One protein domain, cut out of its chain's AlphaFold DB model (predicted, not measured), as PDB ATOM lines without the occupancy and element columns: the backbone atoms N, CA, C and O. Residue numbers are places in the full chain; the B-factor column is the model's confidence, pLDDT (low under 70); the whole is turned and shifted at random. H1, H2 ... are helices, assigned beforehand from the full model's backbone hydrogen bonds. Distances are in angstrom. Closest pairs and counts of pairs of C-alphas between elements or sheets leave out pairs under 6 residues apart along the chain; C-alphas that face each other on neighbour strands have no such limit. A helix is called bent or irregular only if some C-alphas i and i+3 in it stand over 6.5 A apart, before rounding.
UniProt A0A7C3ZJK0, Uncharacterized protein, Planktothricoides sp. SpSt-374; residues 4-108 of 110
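AT A GLANCE: This is residues 4 to 108 of the 110 residues of an uncharacterized protein of Planktothricoides sp. SpSt-374 (UniProt A0A7C3ZJK0). The long helix H6 runs along one side of a compact helical body, and H1, at the core, packs on it, running roughly alongside. H4 and H5 cover H1 on other sides, H5 crossing it, while H3 packs on both H4 and H6, and the short H2 sits near H6. The printed part has 105 residues with six named helices, H1 to H6 in chain order, and no named strand; its class is all helix. It is compact, with a radius of gyration of the C-alphas of 12.9 A and spans of 37 by 27 by 22 A.

IN THESE COORDINATES: H6, residues 82 to 107, is the longest helix at 35.3 A, from C-alpha 82 at (37.800, -20.328, -10.537) to C-alpha 107 at (5.240, -33.127, -15.174). It has a kink of 33 degrees near residue 89 and is irregular, but only just: C-alphas 87 and 90 are 6.8 A apart. H1, residues 4 to 16, measures 17.6 A and begins with C-alpha 4 at (32.464, -17.929, -13.224). H4, residues 44 to 57, measures 19.9 A, and H5, residues 61 to 73, 18.5 A. H3 is residues 29 to 37, 12.4 A, and H2 is residues 23 to 26, 5.1 A.

HOW THE PARTS SIT: H6 touches H1, the closest C-alphas being those of Val 93 and Trp 11 at 5.4 A; they run the same way at a shallow tilt of 32 degrees, only just short of steep. With residues 94 to 101 alone H6 touches H3, closest at Arg 94 and Ala 33, C-alphas 6.1 A apart, opposite ways at a shallow tilt of 30 degrees. H1 touches H4 at a steep tilt of 56 degrees, the same way, the closest C-alphas being those of Ile 6 and Ala 48, 5.7 A. With residues 5 to 10 alone H1 touches H5, closest at Ala 5 and Ala 68, C-alphas 5.2 A apart; their lines are only just about perpendicular, at 70.1 degrees. H3 and H4 form a helical hairpin at a shallow tilt of 23 degrees, closest at the C-alphas of Leu 36 and Ile 47, 6.1 A. H4 and H5 form another at a steep tilt of 42 degrees, closest at the C-alphas of Cys 55 and Gly 61, 4.8 A. H2 and H6 are close but not clearly touching, the closest C-alphas, of Trp 26 and Tyr 101, being 6.5 A apart. H1 and H3 are apart, as are H5 and H6. Each O i to N i+4 pair is within hydrogen-bond range in H1, H3, H4 and H5, and 20 of 22 are in H6; H2 is too short for such a pair.

THE WHOLE: The C-alphas of Ile 73 and Asp 106, the two farthest apart, are 38.0 A from each other. The printed part has no cut and no long link; those from H2 to H3 and from H4 to H5 are tight. Mean pLDDT of the printed part is 87.4, and residues 72 to 79, of which 72 and 73 belong to H5, are under 70.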
ATOM      1  N   THR A   4      32.944 -17.392 -14.502       91.81
ATOM      2  CA  THR A   4      32.464 -17.929 -13.224       91.81
ATOM      3  C   THR A   4      31.083 -17.387 -12.868       91.81
ATOM      4  O   THR A   4      30.210 -18.162 -12.474       91.81
ATOM      5  N   ALA A   5      30.836 -16.092 -13.087       92.12
ATOM      6  CA  ALA A   5      29.550 -15.465 -12.800       92.12
ATOM      7  C   ALA A   5      28.421 -16.048 -13.660       92.12
ATOM      8  O   ALA A   5      27.355 -16.381 -13.142       92.12
ATOM      9  N   ILE A   6      28.675 -16.259 -14.955       94.25
ATOM     10  CA  ILE A   6      27.709 -16.886 -15.872       94.25
ATOM     11  C   ILE A   6      27.321 -18.290 -15.388       94.25
ATOM     12  O   ILE A   6      26.136 -18.627 -15.353       94.25
ATOM     13  N   ILE A   7      28.310 -19.101 -15.008       93.75
ATOM     14  CA  ILE A   7      28.099 -20.485 -14.562       93.75
ATOM     15  C   ILE A   7      27.294 -20.510 -13.259       93.75
ATOM     16  O   ILE A   7      26.317 -21.253 -13.158       93.75
ATOM     17  N   ILE A   8      27.644 -19.659 -12.291       92.25
ATOM     18  CA  ILE A   8      26.950 -19.564 -11.001       92.25
ATOM     19  C   ILE A   8      25.502 -19.097 -11.180       92.25
ATOM     20  O   ILE A   8      24.595 -19.686 -10.591       92.25
ATOM     21  N   VAL A   9      25.252 -18.057 -11.981       93.75
ATOM     22  CA  VAL A   9      23.884 -17.568 -12.231       93.75
ATOM     23  C   VAL A   9      23.043 -18.655 -12.883       93.75
ATOM     24  O   VAL A   9      21.926 -18.924 -12.440       93.75
ATOM     25  N   PHE A  10      23.589 -19.325 -13.896       94.44
ATOM     26  CA  PHE A  10      22.876 -20.395 -14.575       94.44
ATOM     27  C   PHE A  10      22.564 -21.566 -13.635       94.44
ATOM     28  O   PHE A  10      21.432 -22.050 -13.609       94.44
ATOM     29  N   TRP A  11      23.526 -21.963 -12.800       93.38
ATOM     30  CA  TRP A  11      23.309 -22.935 -11.731       93.38
ATOM     31  C   TRP A  11      22.185 -22.496 -10.779       93.38
ATOM     32  O   TRP A  11      21.258 -23.265 -10.518       93.38
ATOM     33  N   ARG A  12      22.195 -21.235 -10.319       91.38
ATOM     34  CA  ARG A  12      21.151 -20.681  -9.439       91.38
ATOM     35  C   ARG A  12      19.776 -20.710 -10.102       91.38
ATOM     36  O   ARG A  12      18.785 -20.923  -9.410       91.38
ATOM     37  N   TRP A  13      19.683 -20.496 -11.412       93.00
ATOM     38  CA  TRP A  13      18.414 -20.629 -12.128       93.00
ATOM     39  C   TRP A  13      17.921 -22.066 -12.158       93.00
ATOM     40  O   TRP A  13      16.744 -22.297 -11.901       93.00
ATOM     41  N   LEU A  14      18.801 -23.027 -12.436       90.62
ATOM     42  CA  LEU A  14      18.432 -24.440 -12.418       90.62
ATOM     43  C   LEU A  14      17.979 -24.890 -11.027       90.62
ATOM     44  O   LEU A  14      17.047 -25.685 -10.923       90.62
ATOM     45  N   GLU A  15      18.618 -24.387  -9.968       88.75
ATOM     46  CA  GLU A  15      18.339 -24.844  -8.609       88.75
ATOM     47  C   GLU A  15      17.205 -24.087  -7.921       88.75
ATOM     48  O   GLU A  15      16.270 -24.692  -7.399       88.75
ATOM     49  N   ASN A  16      17.281 -22.759  -7.927       87.44
ATOM     50  CA  ASN A  16      16.446 -21.907  -7.086       87.44
ATOM     51  C   ASN A  16      15.347 -21.191  -7.871       87.44
ATOM     52  O   ASN A  16      14.333 -20.816  -7.289       87.44
ATOM     53  N   ASN A  17      15.536 -20.981  -9.180       87.62
ATOM     54  CA  ASN A  17      14.614 -20.202 -10.006       87.62
ATOM     55  C   ASN A  17      14.245 -20.885 -11.341       87.62
ATOM     56  O   ASN A  17      14.367 -20.264 -12.403       87.62
ATOM     57  N   PRO A  18      13.744 -22.136 -11.337       84.38
ATOM     58  CA  PRO A  18      13.428 -22.858 -12.571       84.38
ATOM     59  C   PRO A  18      12.339 -22.169 -13.417       84.38
ATOM     60  O   PRO A  18      12.267 -22.357 -14.631       84.38
ATOM     61  N   GLN A  19      11.518 -21.306 -12.817       86.31
ATOM     62  CA  GLN A  19      10.497 -20.511 -13.505       86.31
ATOM     63  C   GLN A  19      11.056 -19.530 -14.551       86.31
ATOM     64  O   GLN A  19      10.291 -18.997 -15.353       86.31
ATOM     65  N   VAL A  20      12.370 -19.270 -14.557       88.25
ATOM     66  CA  VAL A  20      13.030 -18.459 -15.595       88.25
ATOM     67  C   VAL A  20      12.956 -19.143 -16.963       88.25
ATOM     68  O   VAL A  20      12.862 -18.474 -17.993       88.25
ATOM     69  N   PHE A  21      12.955 -20.474 -16.989       87.81
ATOM     70  CA  PHE A  21      12.944 -21.244 -18.221       87.81
ATOM     71  C   PHE A  21      11.511 -21.454 -18.722       87.81
ATOM     72  O   PHE A  21      10.661 -22.046 -18.055       87.81
ATOM     73  N   MET A  22      11.244 -21.010 -19.951       85.56
ATOM     74  CA  MET A  22       9.994 -21.333 -20.643       85.56
ATOM     75  C   MET A  22       9.946 -22.830 -21.007       85.56
ATOM     76  O   MET A  22      11.003 -23.424 -21.233       85.56
ATOM     77  N   PRO A  23       8.758 -23.441 -21.192       82.50
ATOM     78  CA  PRO A  23       8.637 -24.863 -21.551       82.50
ATOM     79  C   PRO A  23       9.471 -25.287 -22.772       82.50
ATOM     80  O   PRO A  23      10.071 -26.354 -22.790       82.50
ATOM     81  N   LYS A  24       9.583 -24.420 -23.788       84.44
ATOM     82  CA  LYS A  24      10.422 -24.684 -24.973       84.44
ATOM     83  C   LYS A  24      11.923 -24.689 -24.670       84.44
ATOM     84  O   LYS A  24      12.681 -25.337 -25.382       84.44
ATOM     85  N   SER A  25      12.355 -23.940 -23.661       85.88
ATOM     86  CA  SER A  25      13.749 -23.926 -23.215       85.88
ATOM     87  C   SER A  25      14.069 -25.196 -22.433       85.88
ATOM     88  O   SER A  25      15.103 -25.798 -22.692       85.88
ATOM     89  N   TRP A  26      13.143 -25.676 -21.594       83.94
ATOM     90  CA  TRP A  26      13.258 -26.978 -20.925       83.94
ATOM     91  C   TRP A  26      13.491 -28.127 -21.911       83.94
ATOM     92  O   TRP A  26      14.400 -28.926 -21.722       83.94
ATOM     93  N   GLN A  27      12.755 -28.155 -23.023       85.19
ATOM     94  CA  GLN A  27      12.918 -29.185 -24.058       85.19
ATOM     95  C   GLN A  27      14.299 -29.194 -24.740       85.19
ATOM     96  O   GLN A  27      14.685 -30.212 -25.300       85.19
ATOM     97  N   GLN A  28      15.039 -28.079 -24.717       87.69
ATOM     98  CA  GLN A  28      16.366 -27.960 -25.345       87.69
ATOM     99  C   GLN A  28      17.518 -27.967 -24.332       87.69
ATOM    100  O   GLN A  28      18.674 -27.774 -24.713       87.69
ATOM    101  N   LEU A  29      17.231 -28.192 -23.047       86.94
ATOM    102  CA  LEU A  29      18.262 -28.384 -22.031       86.94
ATOM    103  C   LEU A  29      19.141 -29.626 -22.268       86.94
ATOM    104  O   LEU A  29      20.351 -29.508 -22.075       86.94
ATOM    105  N   PRO A  30      18.627 -30.772 -22.761       87.81
ATOM    106  CA  PRO A  30      19.486 -31.912 -23.092       87.81
ATOM    107  C   PRO A  30      20.536 -31.594 -24.160       87.81
ATOM    108  O   PRO A  30      21.650 -32.116 -24.116       87.81
ATOM    109  N   ASP A  31      20.208 -30.720 -25.114       89.69
ATOM    110  CA  ASP A  31      21.164 -30.288 -26.135       89.69
ATOM    111  C   ASP A  31      22.266 -29.413 -25.526       89.69
ATOM    112  O   ASP A  31      23.431 -29.556 -25.896       89.69
ATOM    113  N   LEU A  32      21.928 -28.574 -24.538       91.69
ATOM    114  CA  LEU A  32      22.929 -27.844 -23.760       91.69
ATOM    115  C   LEU A  32      23.843 -28.800 -22.988       91.69
ATOM    116  O   LEU A  32      25.057 -28.635 -23.046       91.69
ATOM    117  N   ALA A  33      23.292 -29.813 -22.309       89.00
ATOM    118  CA  ALA A  33      24.090 -30.800 -21.576       89.00
ATOM    119  C   ALA A  33      25.107 -31.506 -22.483       89.00
ATOM    120  O   ALA A  33      26.273 -31.638 -22.112       89.00
ATOM    121  N   LYS A  34      24.691 -31.896 -23.696       89.12
ATOM    122  CA  LYS A  34      25.588 -32.481 -24.703       89.12
ATOM    123  C   LYS A  34      26.705 -31.522 -25.097       89.12
ATOM    124  O   LYS A  34      27.859 -31.926 -25.086       89.12
ATOM    125  N   SER A  35      26.386 -30.261 -25.397       91.06
ATOM    126  CA  SER A  35      27.409 -29.266 -25.742       91.06
ATOM    127  C   SER A  35      28.372 -28.993 -24.588       91.06
ATOM    128  O   SER A  35      29.556 -28.796 -24.819       91.06
ATOM    129  N   LEU A  36      27.898 -29.009 -23.339       90.56
ATOM    130  CA  LEU A  36      28.776 -28.862 -22.180       90.56
ATOM    131  C   LEU A  36      29.676 -30.090 -21.991       90.56
ATOM    132  O   LEU A  36      30.824 -29.934 -21.585       90.56
ATOM    133  N   ALA A  37      29.196 -31.303 -22.289       89.44
ATOM    134  CA  ALA A  37      29.964 -32.555 -22.197       89.44
ATOM    135  C   ALA A  37      31.216 -32.596 -23.091       89.44
ATOM    136  O   ALA A  37      32.122 -33.376 -22.814       89.44
ATOM    137  N   GLU A  38      31.288 -31.754 -24.123       89.69
ATOM    138  CA  GLU A  38      32.449 -31.658 -25.018       89.69
ATOM    139  C   GLU A  38      33.651 -30.942 -24.385       89.69
ATOM    140  O   GLU A  38      34.772 -31.093 -24.870       89.69
ATOM    141  N   PHE A  39      33.434 -30.189 -23.303       89.00
ATOM    142  CA  PHE A  39      34.475 -29.413 -22.636       89.00
ATOM    143  C   PHE A  39      34.852 -30.038 -21.285       89.00
ATOM    144  O   PHE A  39      33.951 -30.461 -20.551       89.00
ATOM    145  N   PRO A  40      36.149 -30.088 -20.923       89.88
ATOM    146  CA  PRO A  40      36.579 -30.423 -19.569       89.88
ATOM    147  C   PRO A  40      36.119 -29.350 -18.573       89.88
ATOM    148  O   PRO A  40      35.870 -28.205 -18.948       89.88
ATOM    149  N   ASP A  41      36.022 -29.700 -17.291       86.94
ATOM    150  CA  ASP A  41      35.466 -28.786 -16.282       86.94
ATOM    151  C   ASP A  41      36.321 -27.527 -16.054       86.94
ATOM    152  O   ASP A  41      35.795 -26.477 -15.691       86.94
ATOM    153  N   GLU A  42      37.622 -27.615 -16.338       87.69
ATOM    154  CA  GLU A  42      38.585 -26.513 -16.238       87.69
ATOM    155  C   GLU A  42      38.390 -25.436 -17.326       87.69
ATOM    156  O   GLU A  42      38.817 -24.292 -17.154       87.69
ATOM    157  N   ASP A  43      37.686 -25.753 -18.420       93.06
ATOM    158  CA  ASP A  43      37.463 -24.857 -19.563       93.06
ATOM    159  C   ASP A  43      36.309 -23.866 -19.313       93.06
ATOM    160  O   ASP A  43      35.368 -23.721 -20.104       93.06
ATOM    161  N   LEU A  44      36.399 -23.121 -18.206       91.19
ATOM    162  CA  LEU A  44      35.368 -22.187 -17.737       91.19
ATOM    163  C   LEU A  44      34.895 -21.218 -18.824       91.19
ATOM    164  O   LEU A  44      33.699 -20.956 -18.938       91.19
ATOM    165  N   PHE A  45      35.810 -20.702 -19.648       93.75
ATOM    166  CA  PHE A  45      35.456 -19.796 -20.740       93.75
ATOM    167  C   PHE A  45      34.530 -20.462 -21.766       93.75
ATOM    168  O   PHE A  45      33.514 -19.878 -22.144       93.75
ATOM    169  N   PHE A  46      34.846 -21.681 -22.211       94.50
ATOM    170  CA  PHE A  46      34.035 -22.386 -23.206       94.50
ATOM    171  C   PHE A  46      32.690 -22.828 -22.633       94.50
ATOM    172  O   PHE A  46      31.668 -22.705 -23.314       94.50
ATOM    173  N   ILE A  47      32.671 -23.253 -21.371       93.94
ATOM    174  CA  ILE A  47      31.447 -23.585 -20.637       93.94
ATOM    175  C   ILE A  47      30.542 -22.351 -20.541       93.94
ATOM    176  O   ILE A  47      29.396 -22.383 -20.997       93.94
ATOM    177  N   ALA A  48      31.063 -21.236 -20.024       95.06
ATOM    178  CA  ALA A  48      30.314 -19.993 -19.877       95.06
ATOM    179  C   ALA A  48      29.831 -19.447 -21.227       95.06
ATOM    180  O   ALA A  48      28.686 -19.014 -21.354       95.06
ATOM    181  N   HIS A  49      30.665 -19.517 -22.267       95.25
ATOM    182  CA  HIS A  49      30.287 -19.103 -23.618       95.25
ATOM    183  C   HIS A  49      29.161 -19.962 -24.195       95.25
ATOM    184  O   HIS A  49      28.238 -19.445 -24.826       95.25
ATOM    185  N   THR A  50      29.208 -21.272 -23.958       95.81
ATOM    186  CA  THR A  50      28.170 -22.213 -24.397       95.81
ATOM    187  C   THR A  50      26.846 -21.939 -23.685       95.81
ATOM    188  O   THR A  50      25.816 -21.802 -24.351       95.81
ATOM    189  N   ILE A  51      26.876 -21.744 -22.362       95.31
ATOM    190  CA  ILE A  51      25.712 -21.326 -21.563       95.31
ATOM    191  C   ILE A  51      25.158 -19.991 -22.070       95.31
ATOM    192  O   ILE A  51      23.956 -19.867 -22.306       95.31
ATOM    193  N   GLY A  52      26.024 -19.000 -22.288       95.44
ATOM    194  CA  GLY A  52      25.640 -17.671 -22.756       95.44
ATOM    195  C   GLY A  52      24.970 -17.703 -24.131       95.44
ATOM    196  O   GLY A  52      23.906 -17.111 -24.320       95.44
ATOM    197  N   LYS A  53      25.537 -18.456 -25.082       95.25
ATOM    198  CA  LYS A  53      24.944 -18.670 -26.412       95.25
ATOM    199  C   LYS A  53      23.580 -19.339 -26.335       95.25
ATOM    200  O   LYS A  53      22.652 -18.915 -27.027       95.25
ATOM    201  N   TRP A  54      23.453 -20.369 -25.503       95.19
ATOM    202  CA  TRP A  54      22.177 -21.039 -25.299       95.19
ATOM    203  C   TRP A  54      21.152 -20.071 -24.697       95.19
ATOM    204  O   TRP A  54      20.079 -19.875 -25.263       95.19
ATOM    205  N   CYS A  55      21.510 -19.340 -23.640       94.31
ATOM    206  CA  CYS A  55      20.623 -18.352 -23.030       94.31
ATOM    207  C   CYS A  55      20.180 -17.277 -24.034       94.31
ATOM    208  O   CYS A  55      18.997 -16.946 -24.094       94.31
ATOM    209  N   ALA A  56      21.080 -16.780 -24.887       93.44
ATOM    210  CA  ALA A  56      20.739 -15.828 -25.943       93.44
ATOM    211  C   ALA A  56      19.705 -16.397 -26.936       93.44
ATOM    212  O   ALA A  56      18.697 -15.746 -27.217       93.44
ATOM    213  N   LYS A  57      19.892 -17.639 -27.403       93.56
ATOM    214  CA  LYS A  57      18.941 -18.337 -28.293       93.56
ATOM    215  C   LYS A  57      17.547 -18.470 -27.666       93.56
ATOM    216  O   LYS A  57      16.541 -18.427 -28.373       93.56
ATOM    217  N   HIS A  58      17.490 -18.592 -26.342       91.38
ATOM    218  CA  HIS A  58      16.267 -18.800 -25.572       91.38
ATOM    219  C   HIS A  58      15.674 -17.519 -24.959       91.38
ATOM    220  O   HIS A  58      14.772 -17.610 -24.128       91.38
ATOM    221  N   LYS A  59      16.122 -16.328 -25.394       92.12
ATOM    222  CA  LYS A  59      15.686 -15.011 -24.875       92.12
ATOM    223  C   LYS A  59      15.959 -14.800 -23.377       92.12
ATOM    224  O   LYS A  59      15.264 -14.035 -22.718       92.12
ATOM    225  N   LEU A  60      16.980 -15.472 -22.854       93.31
ATOM    226  CA  LEU A  60      17.471 -15.339 -21.482       93.31
ATOM    227  C   LEU A  60      18.796 -14.565 -21.406       93.31
ATOM    228  O   LEU A  60      19.257 -14.276 -20.310       93.31
ATOM    229  N   GLY A  61      19.409 -14.226 -22.547       92.62
ATOM    230  CA  GLY A  61      20.736 -13.601 -22.610       92.62
ATOM    231  C   GLY A  61      20.841 -12.264 -21.870       92.62
ATOM    232  O   GLY A  61      21.772 -12.083 -21.091       92.62
ATOM    233  N   ASP A  62      19.874 -11.360 -22.055       93.12
ATOM    234  CA  ASP A  62      19.889 -10.048 -21.387       93.12
ATOM    235  C   ASP A  62      19.748 -10.190 -19.868       93.12
ATOM    236  O   ASP A  62      20.478  -9.557 -19.108       93.12
ATOM    237  N   ARG A  63      18.863 -11.092 -19.426       93.88
ATOM    238  CA  ARG A  63      18.663 -11.395 -18.007       93.88
ATOM    239  C   ARG A  63      19.889 -12.065 -17.385       93.88
ATOM    240  O   ARG A  63      20.259 -11.731 -16.267       93.88
ATOM    241  N   LEU A  64      20.523 -12.988 -18.112       94.06
ATOM    242  CA  LEU A  64      21.749 -13.657 -17.676       94.06
ATOM    243  C   LEU A  64      22.848 -12.621 -17.461       94.06
ATOM    244  O   LEU A  64      23.540 -12.670 -16.454       94.06
ATOM    245  N   ARG A  65      22.971 -11.672 -18.394       92.31
ATOM    246  CA  ARG A  65      23.940 -10.588 -18.297       92.31
ATOM    247  C   ARG A  65      23.688  -9.690 -17.100       92.31
ATOM    248  O   ARG A  65      24.612  -9.441 -16.342       92.31
ATOM    249  N   GLU A  66      22.453  -9.243 -16.916       91.69
ATOM    250  CA  GLU A  66      22.094  -8.389 -15.787       91.69
ATOM    251  C   GLU A  66      22.363  -9.075 -14.440       91.69
ATOM    252  O   GLU A  66      22.938  -8.466 -13.543       91.69
ATOM    253  N   GLU A  67      21.982 -10.345 -14.289       91.81
ATOM    254  CA  GLU A  67      22.208 -11.083 -13.043       91.81
ATOM    255  C   GLU A  67      23.691 -11.433 -12.826       91.81
ATOM    256  O   GLU A  67      24.149 -11.400 -11.686       91.81
ATOM    257  N   ALA A  68      24.455 -11.710 -13.889       90.50
ATOM    258  CA  ALA A  68      25.899 -11.941 -13.797       90.50
ATOM    259  C   ALA A  68      26.651 -10.662 -13.407       90.50
ATOM    260  O   ALA A  68      27.471 -10.701 -12.495       90.50
ATOM    261  N   ASP A  69      26.317  -9.526 -14.029       88.69
ATOM    262  CA  ASP A  69      26.908  -8.227 -13.695       88.69
ATOM    263  C   ASP A  69      26.569  -7.837 -12.234       88.69
ATOM    264  O   ASP A  69      27.426  -7.326 -11.517       88.69
ATOM    265  N   ARG A  70      25.357  -8.142 -11.734       86.00
ATOM    266  CA  ARG A  70      25.005  -7.948 -10.309       86.00
ATOM    267  C   ARG A  70      25.780  -8.872  -9.371       86.00
ATOM    268  O   ARG A  70      26.185  -8.436  -8.299       86.00
ATOM    269  N   LEU A  71      25.985 -10.136  -9.745       82.88
ATOM    270  CA  LEU A  71      26.748 -11.094  -8.937       82.88
ATOM    271  C   LEU A  71      28.194 -10.624  -8.717       82.88
ATOM    272  O   LEU A  71      28.761 -10.845  -7.653       82.88
ATOM    273  N   GLU A  72      28.779  -9.967  -9.718       69.44
ATOM    274  CA  GLU A  72      30.130  -9.402  -9.650       69.44
ATOM    275  C   GLU A  72      30.225  -8.180  -8.719       69.44
ATOM    276  O   GLU A  72      31.293  -7.923  -8.163       69.44
ATOM    277  N   ILE A  73      29.132  -7.427  -8.551       67.06
ATOM    278  CA  ILE A  73      29.136  -6.113  -7.885       67.06
ATOM    279  C   ILE A  73      28.544  -6.173  -6.468       67.06
ATOM    280  O   ILE A  73      29.098  -5.555  -5.559       67.06
ATOM    281  N   ASP A  74      27.442  -6.901  -6.271       61.25
ATOM    282  CA  ASP A  74      26.569  -6.731  -5.100       61.25
ATOM    283  C   ASP A  74      26.537  -7.937  -4.142       61.25
ATOM    284  O   ASP A  74      26.371  -7.745  -2.938       61.25
ATOM    285  N   ASP A  75      26.669  -9.172  -4.643       63.53
ATOM    286  CA  ASP A  75      26.525 -10.399  -3.831       63.53
ATOM    287  C   ASP A  75      27.306 -11.596  -4.416       63.53
ATOM    288  O   ASP A  75      26.709 -12.601  -4.836       63.53
ATOM    289  N   PRO A  76      28.649 -11.512  -4.505       63.44
ATOM    290  CA  PRO A  76      29.438 -12.669  -4.887       63.44
ATOM    291  C   PRO A  76      29.251 -13.753  -3.812       63.44
ATOM    292  O   PRO A  76      29.419 -13.459  -2.626       63.44
ATOM    293  N   PRO A  77      28.906 -15.009  -4.167       66.06
ATOM    294  CA  PRO A  77      28.883 -16.089  -3.187       66.06
ATOM    295  C   PRO A  77      30.237 -16.183  -2.484       66.06
ATOM    296  O   PRO A  77      31.262 -15.829  -3.067       66.06
ATOM    297  N   GLU A  78      30.244 -16.714  -1.256       65.31
ATOM    298  CA  GLU A  78      31.449 -16.810  -0.412       65.31
ATOM    299  C   GLU A  78      32.663 -17.408  -1.144       65.31
ATOM    300  O   GLU A  78      33.796 -17.091  -0.794       65.31
ATOM    301  N   ASN A  79      32.438 -18.213  -2.193       68.38
ATOM    302  CA  ASN A  79      33.478 -18.710  -3.085       68.38
ATOM    303  C   ASN A  79      33.112 -18.536  -4.574       68.38
ATOM    304  O   ASN A  79      32.403 -19.354  -5.160       68.38
ATOM    305  N   THR A  80      33.654 -17.490  -5.203       77.62
ATOM    306  CA  THR A  80      33.635 -17.260  -6.665       77.62
ATOM    307  C   THR A  80      34.961 -17.601  -7.349       77.62
ATOM    308  O   THR A  80      35.115 -17.348  -8.547       77.62
ATOM    309  N   SER A  81      35.934 -18.155  -6.614       86.94
ATOM    310  CA  SER A  81      37.238 -18.492  -7.188       86.94
ATOM    311  C   SER A  81      37.082 -19.513  -8.325       86.94
ATOM    312  O   SER A  81      36.271 -20.435  -8.204       86.94
ATOM    313  N   PRO A  82      37.854 -19.386  -9.422       86.12
ATOM    314  CA  PRO A  82      37.800 -20.328 -10.537       86.12
ATOM    315  C   PRO A  82      37.906 -21.789 -10.092       86.12
ATOM    316  O   PRO A  82      37.080 -22.597 -10.498       86.12
ATOM    317  N   ASP A  83      38.831 -22.104  -9.184       88.25
ATOM    318  CA  ASP A  83      39.029 -23.464  -8.668       88.25
ATOM    319  C   ASP A  83      37.786 -24.008  -7.953       88.25
ATOM    320  O   ASP A  83      37.409 -25.164  -8.146       88.25
ATOM    321  N   PHE A  84      37.103 -23.174  -7.160       88.62
ATOM    322  CA  PHE A  84      35.860 -23.572  -6.504       88.62
ATOM    323  C   PHE A  84      34.735 -23.772  -7.525       88.62
ATOM    324  O   PHE A  84      33.971 -24.733  -7.430       88.62
ATOM    325  N   VAL A  85      34.644 -22.900  -8.534       88.44
ATOM    326  CA  VAL A  85      33.650 -23.029  -9.609       88.44
ATOM    327  C   VAL A  85      33.852 -24.304 -10.420       88.44
ATOM    328  O   VAL A  85      32.872 -24.997 -10.695       88.44
ATOM    329  N   ILE A  86      35.098 -24.640 -10.749       90.56
ATOM    330  CA  ILE A  86      35.458 -25.879 -11.443       90.56
ATOM    331  C   ILE A  86      35.085 -27.092 -10.586       90.56
ATOM    332  O   ILE A  86      34.471 -28.027 -11.089       90.56
ATOM    333  N   ALA A  87      35.417 -27.078  -9.292       89.00
ATOM    334  CA  ALA A  87      35.202 -28.225  -8.414       89.00
ATOM    335  C   ALA A  87      33.728 -28.461  -8.037       89.00
ATOM    336  O   ALA A  87      33.340 -29.606  -7.806       89.00
ATOM    337  N   HIS A  88      32.915 -27.402  -7.953       88.50
ATOM    338  CA  HIS A  88      31.553 -27.479  -7.414       88.50
ATOM    339  C   HIS A  88      30.483 -27.112  -8.442       88.50
ATOM    340  O   HIS A  88      29.609 -27.919  -8.746       88.50
ATOM    341  N   TYR A  89      30.548 -25.915  -9.023       89.31
ATOM    342  CA  TYR A  89      29.449 -25.420  -9.850       89.31
ATOM    343  C   TYR A  89      29.389 -26.069 -11.232       89.31
ATOM    344  O   TYR A  89      28.294 -26.361 -11.703       89.31
ATOM    345  N   VAL A  90      30.522 -26.321 -11.893       90.00
ATOM    346  CA  VAL A  90      30.514 -26.937 -13.229       90.00
ATOM    347  C   VAL A  90      29.916 -28.357 -13.209       90.00
ATOM    348  O   VAL A  90      28.974 -28.597 -13.975       90.00
ATOM    349  N   PRO A  91      30.363 -29.285 -12.336       90.19
ATOM    350  CA  PRO A  91      29.757 -30.609 -12.228       90.19
ATOM    351  C   PRO A  91      28.277 -30.536 -11.849       90.19
ATOM    352  O   PRO A  91      27.446 -31.225 -12.444       90.19
ATOM    353  N   GLU A  92      27.926 -29.656 -10.908       91.25
ATOM    354  CA  GLU A  92      26.540 -29.497 -10.483       91.25
ATOM    355  C   GLU A  92      25.643 -28.946 -11.593       91.25
ATOM    356  O   GLU A  92      24.522 -29.420 -11.731       91.25
ATOM    357  N   VAL A  93      26.106 -28.009 -12.430       90.56
ATOM    358  CA  VAL A  93      25.331 -27.541 -13.594       90.56
ATOM    359  C   VAL A  93      24.978 -28.714 -14.501       90.56
ATOM    360  O   VAL A  93      23.819 -28.856 -14.886       90.56
ATOM    361  N   ARG A  94      25.941 -29.587 -14.819       89.44
ATOM    362  CA  ARG A  94      25.697 -30.757 -15.681       89.44
ATOM    363  C   ARG A  94      24.659 -31.694 -15.065       89.44
ATOM    364  O   ARG A  94      23.725 -32.114 -15.751       89.44
ATOM    365  N   GLN A  95      24.806 -31.983 -13.772       89.00
ATOM    366  CA  GLN A  95      23.882 -32.849 -13.047       89.00
ATOM    367  C   GLN A  95      22.475 -32.239 -12.998       89.00
ATOM    368  O   GLN A  95      21.512 -32.872 -13.420       89.00
ATOM    369  N   LYS A  96      22.361 -30.968 -12.596       88.56
ATOM    370  CA  LYS A  96      21.086 -30.249 -12.470       88.56
ATOM    371  C   LYS A  96      20.346 -30.126 -13.796       88.56
ATOM    372  O   LYS A  96      19.122 -30.194 -13.801       88.56
ATOM    373  N   ILE A  97      21.049 -29.951 -14.918       88.06
ATOM    374  CA  ILE A  97      20.403 -29.953 -16.238       88.06
ATOM    375  C   ILE A  97      19.681 -31.286 -16.478       88.06
ATOM    376  O   ILE A  97      18.555 -31.281 -16.973       88.06
ATOM    377  N   THR A  98      20.315 -32.401 -16.114       85.00
ATOM    378  CA  THR A  98      19.750 -33.748 -16.278       85.00
ATOM    379  C   THR A  98      18.562 -33.943 -15.338       85.00
ATOM    380  O   THR A  98      17.454 -34.188 -15.807       85.00
ATOM    381  N   ASP A  99      18.759 -33.700 -14.037       86.75
ATOM    382  CA  ASP A  99      17.723 -33.882 -13.011       86.75
ATOM    383  C   ASP A  99      16.460 -33.067 -13.323       86.75
ATOM    384  O   ASP A  99      15.334 -33.562 -13.263       86.75
ATOM    385  N   ARG A 100      16.634 -31.795 -13.702       84.31
ATOM    386  CA  ARG A 100      15.505 -30.903 -13.983       84.31
ATOM    387  C   ARG A 100      14.793 -31.235 -15.287       84.31
ATOM    388  O   ARG A 100      13.602 -30.952 -15.411       84.31
ATOM    389  N   TYR A 101      15.499 -31.804 -16.261       83.88
ATOM    390  CA  TYR A 101      14.865 -32.288 -17.478       83.88
ATOM    391  C   TYR A 101      13.994 -33.519 -17.198       83.88
ATOM    392  O   TYR A 101      12.859 -33.566 -17.670       83.88
ATOM    393  N   ASP A 102      14.466 -34.450 -16.370       84.25
ATOM    394  CA  ASP A 102      13.684 -35.621 -15.962       84.25
ATOM    395  C   ASP A 102      12.425 -35.200 -15.177       84.25
ATOM    396  O   ASP A 102      11.314 -35.612 -15.515       84.25
ATOM    397  N   GLU A 103      12.552 -34.259 -14.230       83.94
ATOM    398  CA  GLU A 103      11.398 -33.668 -13.531       83.94
ATOM    399  C   GLU A 103      10.401 -32.979 -14.482       83.94
ATOM    400  O   GLU A 103       9.192 -32.948 -14.223       83.94
ATOM    401  N   PHE A 104      10.898 -32.351 -15.552       81.69
ATOM    402  CA  PHE A 104      10.054 -31.724 -16.565       81.69
ATOM    403  C   PHE A 104       9.267 -32.777 -17.355       81.69
ATOM    404  O   PHE A 104       8.072 -32.578 -17.580       81.69
ATOM    405  N   LEU A 105       9.897 -33.895 -17.732       80.50
ATOM    406  CA  LEU A 105       9.231 -34.997 -18.432       80.50
ATOM    407  C   LEU A 105       8.130 -35.643 -17.583       80.50
ATOM    408  O   LEU A 105       7.048 -35.905 -18.106       80.50
ATOM    409  N   ASP A 106       8.360 -35.822 -16.281       82.25
ATOM    410  CA  ASP A 106       7.347 -36.358 -15.361       82.25
ATOM    411  C   ASP A 106       6.114 -35.448 -15.245       82.25
ATOM    412  O   ASP A 106       4.980 -35.915 -15.117       82.25
ATOM    413  N   LYS A 107       6.319 -34.125 -15.290       77.56
ATOM    414  CA  LYS A 107       5.240 -33.127 -15.174       77.56
ATOM    415  C   LYS A 107       4.516 -32.864 -16.494       77.56
ATOM    416  O   LYS A 107       3.358 -32.446 -16.469       77.56
ATOM    417  N   PHE A 108       5.179 -33.084 -17.625       72.12
ATOM    418  CA  PHE A 108       4.649 -32.827 -18.964       72.12
ATOM    419  C   PHE A 108       4.916 -34.020 -19.898       72.12
ATOM    420  O   PHE A 108       5.687 -33.882 -20.855       72.12
TER     421      PHE A 108